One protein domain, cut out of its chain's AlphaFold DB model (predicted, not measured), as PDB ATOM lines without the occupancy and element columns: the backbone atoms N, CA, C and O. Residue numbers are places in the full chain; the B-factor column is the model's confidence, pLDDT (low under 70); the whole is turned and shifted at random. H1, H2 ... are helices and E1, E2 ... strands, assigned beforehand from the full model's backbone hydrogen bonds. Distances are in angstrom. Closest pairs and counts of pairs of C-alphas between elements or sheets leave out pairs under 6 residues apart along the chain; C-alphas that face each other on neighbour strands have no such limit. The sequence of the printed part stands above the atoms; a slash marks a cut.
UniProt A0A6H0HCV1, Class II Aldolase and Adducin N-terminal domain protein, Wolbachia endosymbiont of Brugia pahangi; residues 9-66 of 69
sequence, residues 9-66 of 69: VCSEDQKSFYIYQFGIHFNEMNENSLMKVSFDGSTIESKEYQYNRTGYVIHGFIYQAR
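Overview. This is residues 9 to 66 of the 69 residues of the protein "Class II Aldolase and Adducin N-terminal domain protein" of Wolbachia endosymbiont of Brugia pahangi (UniProt A0A6H0HCV1). A small antiparallel sheet, E1-E2-E3, has one helix, H1, slantwise over one face, making two layers; a long loop, residues 21 to 33, joins E1 to E2. The printed part has 58 residues, with E1, E2, E3, a meander, each strand the antiparallel neighbour of the one before, then H1. The class is mixed, with under half of the residues in named elements. It is compact, with a radius of gyration of the C-alphas of 10.9 A and spans of 30 by 21 by 18 A.

Along the chain. E1, residues 16 to 20, begins at C-alpha 16 (-27.788, -36.902, 39.321) and is 13.6 A long. E2, residues 34 to 38, is 13.2 A; E3, residues 43 to 45, 5.7 A. H1, residues 53 to 65, is 18.7 A and ends at C-alpha 65 (-37.983, -37.649, 47.734).

Arrangement. Hairpin E1 and E2 has N 17 and O 37 within hydrogen-bond range, 2.9 A; hairpin E2 and E3 has N 36 and O 45, 2.8 A. H1 is on the sheet at a height of 9.1 A; its closest C-alphas to E1 are Gly 60 and Phe 17, 7.4 A. In H1, 5 of 9 O i to N i+4 pairs are within range.

Size, cuts and confidence. The farthest C-alphas, Glu 28 and Ala 65, are 30.8 A apart. The printed part has no cut. Residues 47 to 52 have pLDDT under 70.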
ATOM      1  N   VAL A   9     -26.573 -29.099  43.935       93.38
ATOM      2  CA  VAL A   9     -27.683 -28.761  43.038       93.38
ATOM      3  C   VAL A   9     -28.076 -29.992  42.221       93.38
ATOM      4  O   VAL A   9     -27.203 -30.718  41.738       93.38
ATOM      5  N   CYS A  10     -29.376 -30.258  42.089       95.12
ATOM      6  CA  CYS A  10     -29.889 -31.352  41.261       95.12
ATOM      7  C   CYS A  10     -29.569 -31.101  39.780       95.12
ATOM      8  O   CYS A  10     -29.577 -29.956  39.325       95.12
ATOM      9  N   SER A  11     -29.281 -32.152  39.009       95.12
ATOM     10  CA  SER A  11     -29.147 -32.009  37.557       95.12
ATOM     11  C   SER A  11     -30.506 -31.765  36.902       95.12
ATOM     12  O   SER A  11     -31.530 -32.248  37.380       95.12
ATOM     13  N   GLU A  12     -30.514 -31.063  35.768       93.88
ATOM     14  CA  GLU A  12     -31.751 -30.734  35.039       93.88
ATOM     15  C   GLU A  12     -32.568 -31.976  34.649       93.88
ATOM     16  O   GLU A  12     -33.795 -31.964  34.689       93.88
ATOM     17  N   ASP A  13     -31.890 -33.079  34.318       94.12
ATOM     18  CA  ASP A  13     -32.520 -34.359  33.981       94.12
ATOM     19  C   ASP A  13     -32.987 -35.168  35.205       94.12
ATOM     20  O   ASP A  13     -33.550 -36.252  35.040       94.12
ATOM     21  N   GLN A  14     -32.744 -34.662  36.420       92.44
ATOM     22  CA  GLN A  14     -33.062 -35.276  37.709       92.44
ATOM     23  C   GLN A  14     -32.582 -36.726  37.850       92.44
ATOM     24  O   GLN A  14     -33.260 -37.557  38.458       92.44
ATOM     25  N   LYS A  15     -31.417 -37.050  37.281       93.31
ATOM     26  CA  LYS A  15     -30.767 -38.369  37.416       93.31
ATOM     27  C   LYS A  15     -29.509 -38.333  38.278       93.31
ATOM     28  O   LYS A  15     -28.966 -39.379  38.628       93.31
ATOM     29  N   SER A  16     -29.030 -37.137  38.595       94.44
ATOM     30  CA  SER A  16     -27.788 -36.902  39.321       94.44
ATOM     31  C   SER A  16     -27.845 -35.564  40.052       94.44
ATOM     32  O   SER A  16     -28.842 -34.846  39.999       94.44
ATOM     33  N   PHE A  17     -26.770 -35.218  40.739       93.81
ATOM     34  CA  PHE A  17     -26.588 -33.896  41.316       93.81
ATOM     35  C   PHE A  17     -25.108 -33.518  41.292       93.81
ATOM     36  O   PHE A  17     -24.226 -34.377  41.218       93.81
ATOM     37  N   TYR A  18     -24.848 -32.219  41.354       92.44
ATOM     38  CA  TYR A  18     -23.514 -31.658  41.495       92.44
ATOM     39  C   TYR A  18     -23.279 -31.298  42.954       92.44
ATOM     40  O   TYR A  18     -24.155 -30.710  43.582       92.44
ATOM     41  N   ILE A  19     -22.119 -31.638  43.505       89.38
ATOM     42  CA  ILE A  19     -21.750 -31.356  44.896       89.38
ATOM     43  C   ILE A  19     -20.305 -30.876  44.971       89.38
ATOM     44  O   ILE A  19     -19.440 -31.373  44.247       89.38
ATOM     45  N   TYR A  20     -20.034 -29.916  45.853       86.50
ATOM     46  CA  TYR A  20     -18.666 -29.467  46.098       86.50
ATOM     47  C   TYR A  20     -17.825 -30.522  46.819       86.50
ATOM     48  O   TYR A  20     -18.313 -31.281  47.664       86.50
ATOM     49  N   GLN A  21     -16.538 -30.542  46.481       79.12
ATOM     50  CA  GLN A  21     -15.544 -31.411  47.104       79.12
ATOM     51  C   GLN A  21     -15.360 -31.111  48.594       79.12
ATOM     52  O   GLN A  21     -15.491 -29.978  49.061       79.12
ATOM     53  N   PHE A  22     -15.047 -32.162  49.353       78.31
ATOM     54  CA  PHE A  22     -14.778 -32.048  50.781       78.31
ATOM     55  C   PHE A  22     -13.451 -31.327  51.029       78.31
ATOM     56  O   PHE A  22     -12.462 -31.592  50.358       78.31
ATOM     57  N   GLY A  23     -13.420 -30.459  52.041       76.75
ATOM     58  CA  GLY A  23     -12.189 -29.802  52.483       76.75
ATOM     59  C   GLY A  23     -11.807 -28.531  51.722       76.75
ATOM     60  O   GLY A  23     -10.880 -27.861  52.163       76.75
ATOM     61  N   ILE A  24     -12.530 -28.158  50.659       77.31
ATOM     62  CA  ILE A  24     -12.330 -26.884  49.950       77.31
ATOM     63  C   ILE A  24     -13.060 -25.758  50.687       77.31
ATOM     64  O   ILE A  24     -14.240 -25.899  51.024       77.31
ATOM     65  N   HIS A  25     -12.385 -24.629  50.926       83.06
ATOM     66  CA  HIS A  25     -13.031 -23.451  51.502       83.06
ATOM     67  C   HIS A  25     -14.021 -22.810  50.530       83.06
ATOM     68  O   HIS A  25     -13.809 -22.784  49.326       83.06
ATOM     69  N   PHE A  26     -15.120 -22.249  51.048       82.56
ATOM     70  CA  PHE A  26     -16.147 -21.618  50.205       82.56
ATOM     71  C   PHE A  26     -15.592 -20.512  49.291       82.56
ATOM     72  O   PHE A  26     -16.113 -20.311  48.202       82.56
ATOM     73  N   ASN A  27     -14.529 -19.819  49.704       86.50
ATOM     74  CA  ASN A  27     -13.839 -18.810  48.889       86.50
ATOM     75  C   ASN A  27     -12.918 -19.404  47.805       86.50
ATOM     76  O   ASN A  27     -12.438 -18.662  46.955       86.50
ATOM     77  N   GLU A  28     -12.655 -20.707  47.844       82.31
ATOM     78  CA  GLU A  28     -11.845 -21.454  46.874       82.31
ATOM     79  C   GLU A  28     -12.721 -22.275  45.910       82.31
ATOM     80  O   GLU A  28     -12.235 -22.791  44.901       82.31
ATOM     81  N   MET A  29     -14.022 -22.387  46.202       82.75
ATOM     82  CA  MET A  29     -14.987 -23.100  45.371       82.75
ATOM     83  C   MET A  29     -15.190 -22.401  44.025       82.75
ATOM     84  O   MET A  29     -15.482 -21.209  43.958       82.75
ATOM     85  N   ASN A  30     -15.086 -23.175  42.948       83.81
ATOM     86  CA  ASN A  30     -15.418 -22.754  41.589       83.81
ATOM     87  C   ASN A  30     -16.058 -23.920  40.814       83.81
ATOM     88  O   ASN A  30     -16.197 -25.026  41.342       83.81
ATOM     89  N   GLU A  31     -16.447 -23.695  39.561       82.00
ATOM     90  CA  GLU A  31     -17.113 -24.697  38.725       82.00
ATOM     91  C   GLU A  31     -16.284 -25.975  38.535       82.00
ATOM     92  O   GLU A  31     -16.836 -27.070  38.455       82.00
ATOM     93  N   ASN A  32     -14.951 -25.869  38.551       81.38
ATOM     94  CA  ASN A  32     -14.053 -27.016  38.428       81.38
ATOM     95  C   ASN A  32     -13.953 -27.850  39.711       81.38
ATOM     96  O   ASN A  32     -13.404 -28.952  39.673       81.38
ATOM     97  N   SER A  33     -14.450 -27.324  40.831       79.75
ATOM     98  CA  SER A  33     -14.502 -27.997  42.131       79.75
ATOM     99  C   SER A  33     -15.767 -28.841  42.308       79.75
ATOM    100  O   SER A  33     -15.913 -29.510  43.334       79.75
ATOM    101  N   LEU A  34     -16.697 -28.807  41.349       86.12
ATOM    102  CA  LEU A  34     -17.911 -29.614  41.384       86.12
ATOM    103  C   LEU A  34     -17.617 -31.061  40.985       86.12
ATOM    104  O   LEU A  34     -16.849 -31.338  40.066       86.12
ATOM    105  N   MET A  35     -18.275 -31.987  41.670       88.31
ATOM    106  CA  MET A  35     -18.355 -33.391  41.281       88.31
ATOM    107  C   MET A  35     -19.788 -33.717  40.900       88.31
ATOM    108  O   MET A  35     -20.716 -33.329  41.612       88.31
ATOM    109  N   LYS A  36     -19.969 -34.472  39.819       91.69
ATOM    110  CA  LYS A  36     -21.261 -35.035  39.436       91.69
ATOM    111  C   LYS A  36     -21.402 -36.425  40.042       91.69
ATOM    112  O   LYS A  36     -20.557 -37.293  39.818       91.69
ATOM    113  N   VAL A  37     -22.479 -36.640  40.786       90.75
ATOM    114  CA  VAL A  37     -22.726 -37.872  41.547       90.75
ATOM    115  C   VAL A  37     -24.148 -38.357  41.264       90.75
ATOM    116  O   VAL A  37     -25.083 -37.559  41.171       90.75
ATOM    117  N   SER A  38     -24.331 -39.663  41.090       91.12
ATOM    118  CA  SER A  38     -25.661 -40.279  41.038       91.12
ATOM    119  C   SER A  38     -26.293 -40.346  42.429       91.12
ATOM    120  O   SER A  38     -25.623 -40.250  43.456       91.12
ATOM    121  N   PHE A  39     -27.608 -40.545  42.501       89.94
ATOM    122  CA  PHE A  39     -28.308 -40.590  43.791       89.94
ATOM    123  C   PHE A  39     -27.922 -41.767  44.703       89.94
ATOM    124  O   PHE A  39     -28.175 -41.709  45.905       89.94
ATOM    125  N   ASP A  40     -27.294 -42.809  44.158       86.12
ATOM    126  CA  ASP A  40     -26.757 -43.949  44.911       86.12
ATOM    127  C   ASP A  40     -25.346 -43.698  45.485       86.12
ATOM    128  O   ASP A  40     -24.843 -44.514  46.262       86.12
ATOM    129  N   GLY A  41     -24.735 -42.555  45.155       83.62
ATOM    130  CA  GLY A  41     -23.413 -42.149  45.628       83.62
ATOM    131  C   GLY A  41     -22.256 -42.511  44.701       83.62
ATOM    132  O   GLY A  41     -21.106 -42.313  45.092       83.62
ATOM    133  N   SER A  42     -22.526 -43.021  43.496       87.25
ATOM    134  CA  SER A  42     -21.480 -43.278  42.503       87.25
ATOM    135  C   SER A  42     -21.021 -41.979  41.836       87.25
ATOM    136  O   SER A  42     -21.822 -41.167  41.371       87.25
ATOM    137  N   THR A  43     -19.709 -41.770  41.764       87.19
ATOM    138  CA  THR A  43     -19.133 -40.628  41.047       87.19
ATOM    139  C   THR A  43     -19.287 -40.828  39.538       87.19
ATOM    140  O   THR A  43     -18.775 -41.801  38.989       87.19
ATOM    141  N   ILE A  44     -19.974 -39.900  38.869       89.31
ATOM    142  CA  ILE A  44     -20.134 -39.871  37.405       89.31
ATOM    143  C   ILE A  44     -18.995 -39.065  36.776       89.31
ATOM    144  O   ILE A  44     -18.411 -39.484  35.780       89.31
ATOM    145  N   GLU A  45     -18.672 -37.912  37.364       85.25
ATOM    146  CA  GLU A  45     -17.612 -37.017  36.898       85.25
ATOM    147  C   GLU A  45     -16.929 -36.357  38.101       85.25
ATOM    148  O   GLU A  45     -17.590 -35.753  38.946       85.25
ATOM    149  N   SER A  46     -15.605 -36.487  38.196       77.50
ATOM    150  CA  SER A  46     -14.800 -35.845  39.236       77.50
ATOM    151  C   SER A  46     -13.347 -35.704  38.795       77.50
ATOM    152  O   SER A  46     -12.822 -36.558  38.079       77.50
ATOM    153  N   LYS A  47     -12.686 -34.646  39.273       69.38
ATOM    154  CA  LYS A  47     -11.229 -34.469  39.160       69.38
ATOM    155  C   LYS A  47     -10.454 -35.160  40.289       69.38
ATOM    156  O   LYS A  47      -9.254 -35.365  40.145       69.38
ATOM    157  N   GLU A  48     -11.123 -35.554  41.373       64.50
ATOM    158  CA  GLU A  48     -10.517 -36.233  42.524       64.50
ATOM    159  C   GLU A  48     -11.198 -37.562  42.875       64.50
ATOM    160  O   GLU A  48     -12.389 -37.774  42.637       64.50
ATOM    161  N   TYR A  49     -10.424 -38.470  43.472       55.47
ATOM    162  CA  TYR A  49     -10.862 -39.833  43.793       55.47
ATOM    163  C   TYR A  49     -11.538 -39.949  45.172       55.47
ATOM    164  O   TYR A  49     -12.229 -40.928  45.448       55.47
ATOM    165  N   GLN A  50     -11.323 -38.976  46.064       61.09
ATOM    166  CA  GLN A  50     -11.742 -39.053  47.465       61.09
ATOM    167  C   GLN A  50     -13.085 -38.348  47.668       61.09
ATOM    168  O   GLN A  50     -13.172 -37.130  47.799       61.09
ATOM    169  N   TYR A  51     -14.149 -39.147  47.705       63.12
ATOM    170  CA  TYR A  51     -15.510 -38.681  47.930       63.12
ATOM    171  C   TYR A  51     -16.003 -39.051  49.336       63.12
ATOM    172  O   TYR A  51     -15.905 -40.207  49.751       63.12
ATOM    173  N   ASN A  52     -16.562 -38.089  50.084       68.62
ATOM    174  CA  ASN A  52     -17.168 -38.381  51.384       68.62
ATOM    175  C   ASN A  52     -18.579 -38.966  51.204       68.62
ATOM    176  O   ASN A  52     -19.513 -38.264  50.809       68.62
ATOM    177  N   ARG A  53     -18.735 -40.235  51.595       71.00
ATOM    178  CA  ARG A  53     -19.995 -40.992  51.570       71.00
ATOM    179  C   ARG A  53     -21.156 -40.272  52.269       71.00
ATOM    180  O   ARG A  53     -22.296 -40.379  51.842       71.00
ATOM    181  N   THR A  54     -20.894 -39.522  53.336       72.31
ATOM    182  CA  THR A  54     -21.949 -38.848  54.109       72.31
ATOM    183  C   THR A  54     -22.618 -37.718  53.320       72.31
ATOM    184  O   THR A  54     -23.804 -37.462  53.516       72.31
ATOM    185  N   GLY A  55     -21.892 -37.088  52.386       70.44
ATOM    186  CA  GLY A  55     -22.400 -35.992  51.561       70.44
ATOM    187  C   GLY A  55     -23.547 -36.415  50.637       70.44
ATOM    188  O   GLY A  55     -24.574 -35.746  50.607       70.44
ATOM    189  N   TYR A  56     -23.451 -37.544  49.921       75.19
ATOM    190  CA  TYR A  56     -24.565 -37.944  49.042       75.19
ATOM    191  C   TYR A  56     -25.779 -38.458  49.808       75.19
ATOM    192  O   TYR A  56     -26.889 -38.321  49.307       75.19
ATOM    193  N   VAL A  57     -25.603 -39.073  50.984       86.88
ATOM    194  CA  VAL A  57     -26.723 -39.736  51.670       86.88
ATOM    195  C   VAL A  57     -27.824 -38.735  52.007       86.88
ATOM    196  O   VAL A  57     -28.994 -39.041  51.851       86.88
ATOM    197  N   ILE A  58     -27.494 -37.513  52.417       89.06
ATOM    198  CA  ILE A  58     -28.542 -36.526  52.708       89.06
ATOM    199  C   ILE A  58     -29.088 -35.930  51.405       89.06
ATOM    200  O   ILE A  58     -30.290 -35.982  51.146       89.06
ATOM    201  N   HIS A  59     -28.208 -35.396  50.558       91.56
ATOM    202  CA  HIS A  59     -28.624 -34.646  49.370       91.56
ATOM    203  C   HIS A  59     -29.307 -35.536  48.322       91.56
ATOM    204  O   HIS A  59     -30.366 -35.188  47.808       91.56
ATOM    205  N   GLY A  60     -28.751 -36.718  48.053       90.88
ATOM    206  CA  GLY A  60     -29.310 -37.678  47.107       90.88
ATOM    207  C   GLY A  60     -30.682 -38.202  47.532       90.88
ATOM    208  O   GLY A  60     -31.547 -38.394  46.681       90.88
ATOM    209  N   PHE A  61     -30.933 -38.394  48.831       93.00
ATOM    210  CA  PHE A  61     -32.265 -38.779  49.309       93.00
ATOM    211  C   PHE A  61     -33.271 -37.628  49.215       93.00
ATOM    212  O   PHE A  61     -34.416 -37.872  48.838       93.00
ATOM    213  N   ILE A  62     -32.862 -36.382  49.489       94.00
ATOM    214  CA  ILE A  62     -33.737 -35.210  49.319       94.00
ATOM    215  C   ILE A  62     -34.170 -35.073  47.854       94.00
ATOM    216  O   ILE A  62     -35.369 -35.063  47.601       94.00
ATOM    217  N   TYR A  63     -33.244 -35.077  46.889       94.69
ATOM    218  CA  TYR A  63     -33.584 -34.968  45.457       94.69
ATOM    219  C   TYR A  63     -34.402 -36.159  44.919       94.69
ATOM    220  O   TYR A  63     -35.144 -36.054  43.935       94.69
ATOM    221  N   GLN A  64     -34.296 -37.331  45.553       92.31
ATOM    222  CA  GLN A  64     -35.166 -38.465  45.242       92.31
ATOM    223  C   GLN A  64     -36.580 -38.279  45.801       92.31
ATOM    224  O   GLN A  64     -37.544 -38.552  45.089       92.31
ATOM    225  N   ALA A  65     -36.705 -37.807  47.043       95.44
ATOM    226  CA  ALA A  65     -37.983 -37.649  47.734       95.44
ATOM    227  C   ALA A  65     -38.749 -36.375  47.337       95.44
ATOM    228  O   ALA A  65     -39.972 -36.328  47.458       95.44
ATOM    229  N   ARG A  66     -38.042 -35.335  46.888       94.50
ATOM    230  CA  ARG A  66     -38.568 -33.998  46.602       94.50
ATOM    231  C   ARG A  66     -38.107 -33.542  45.225       94.50
ATOM    232  O   ARG A  66     -37.050 -32.946  45.082       94.50
TER     233      ARG A  66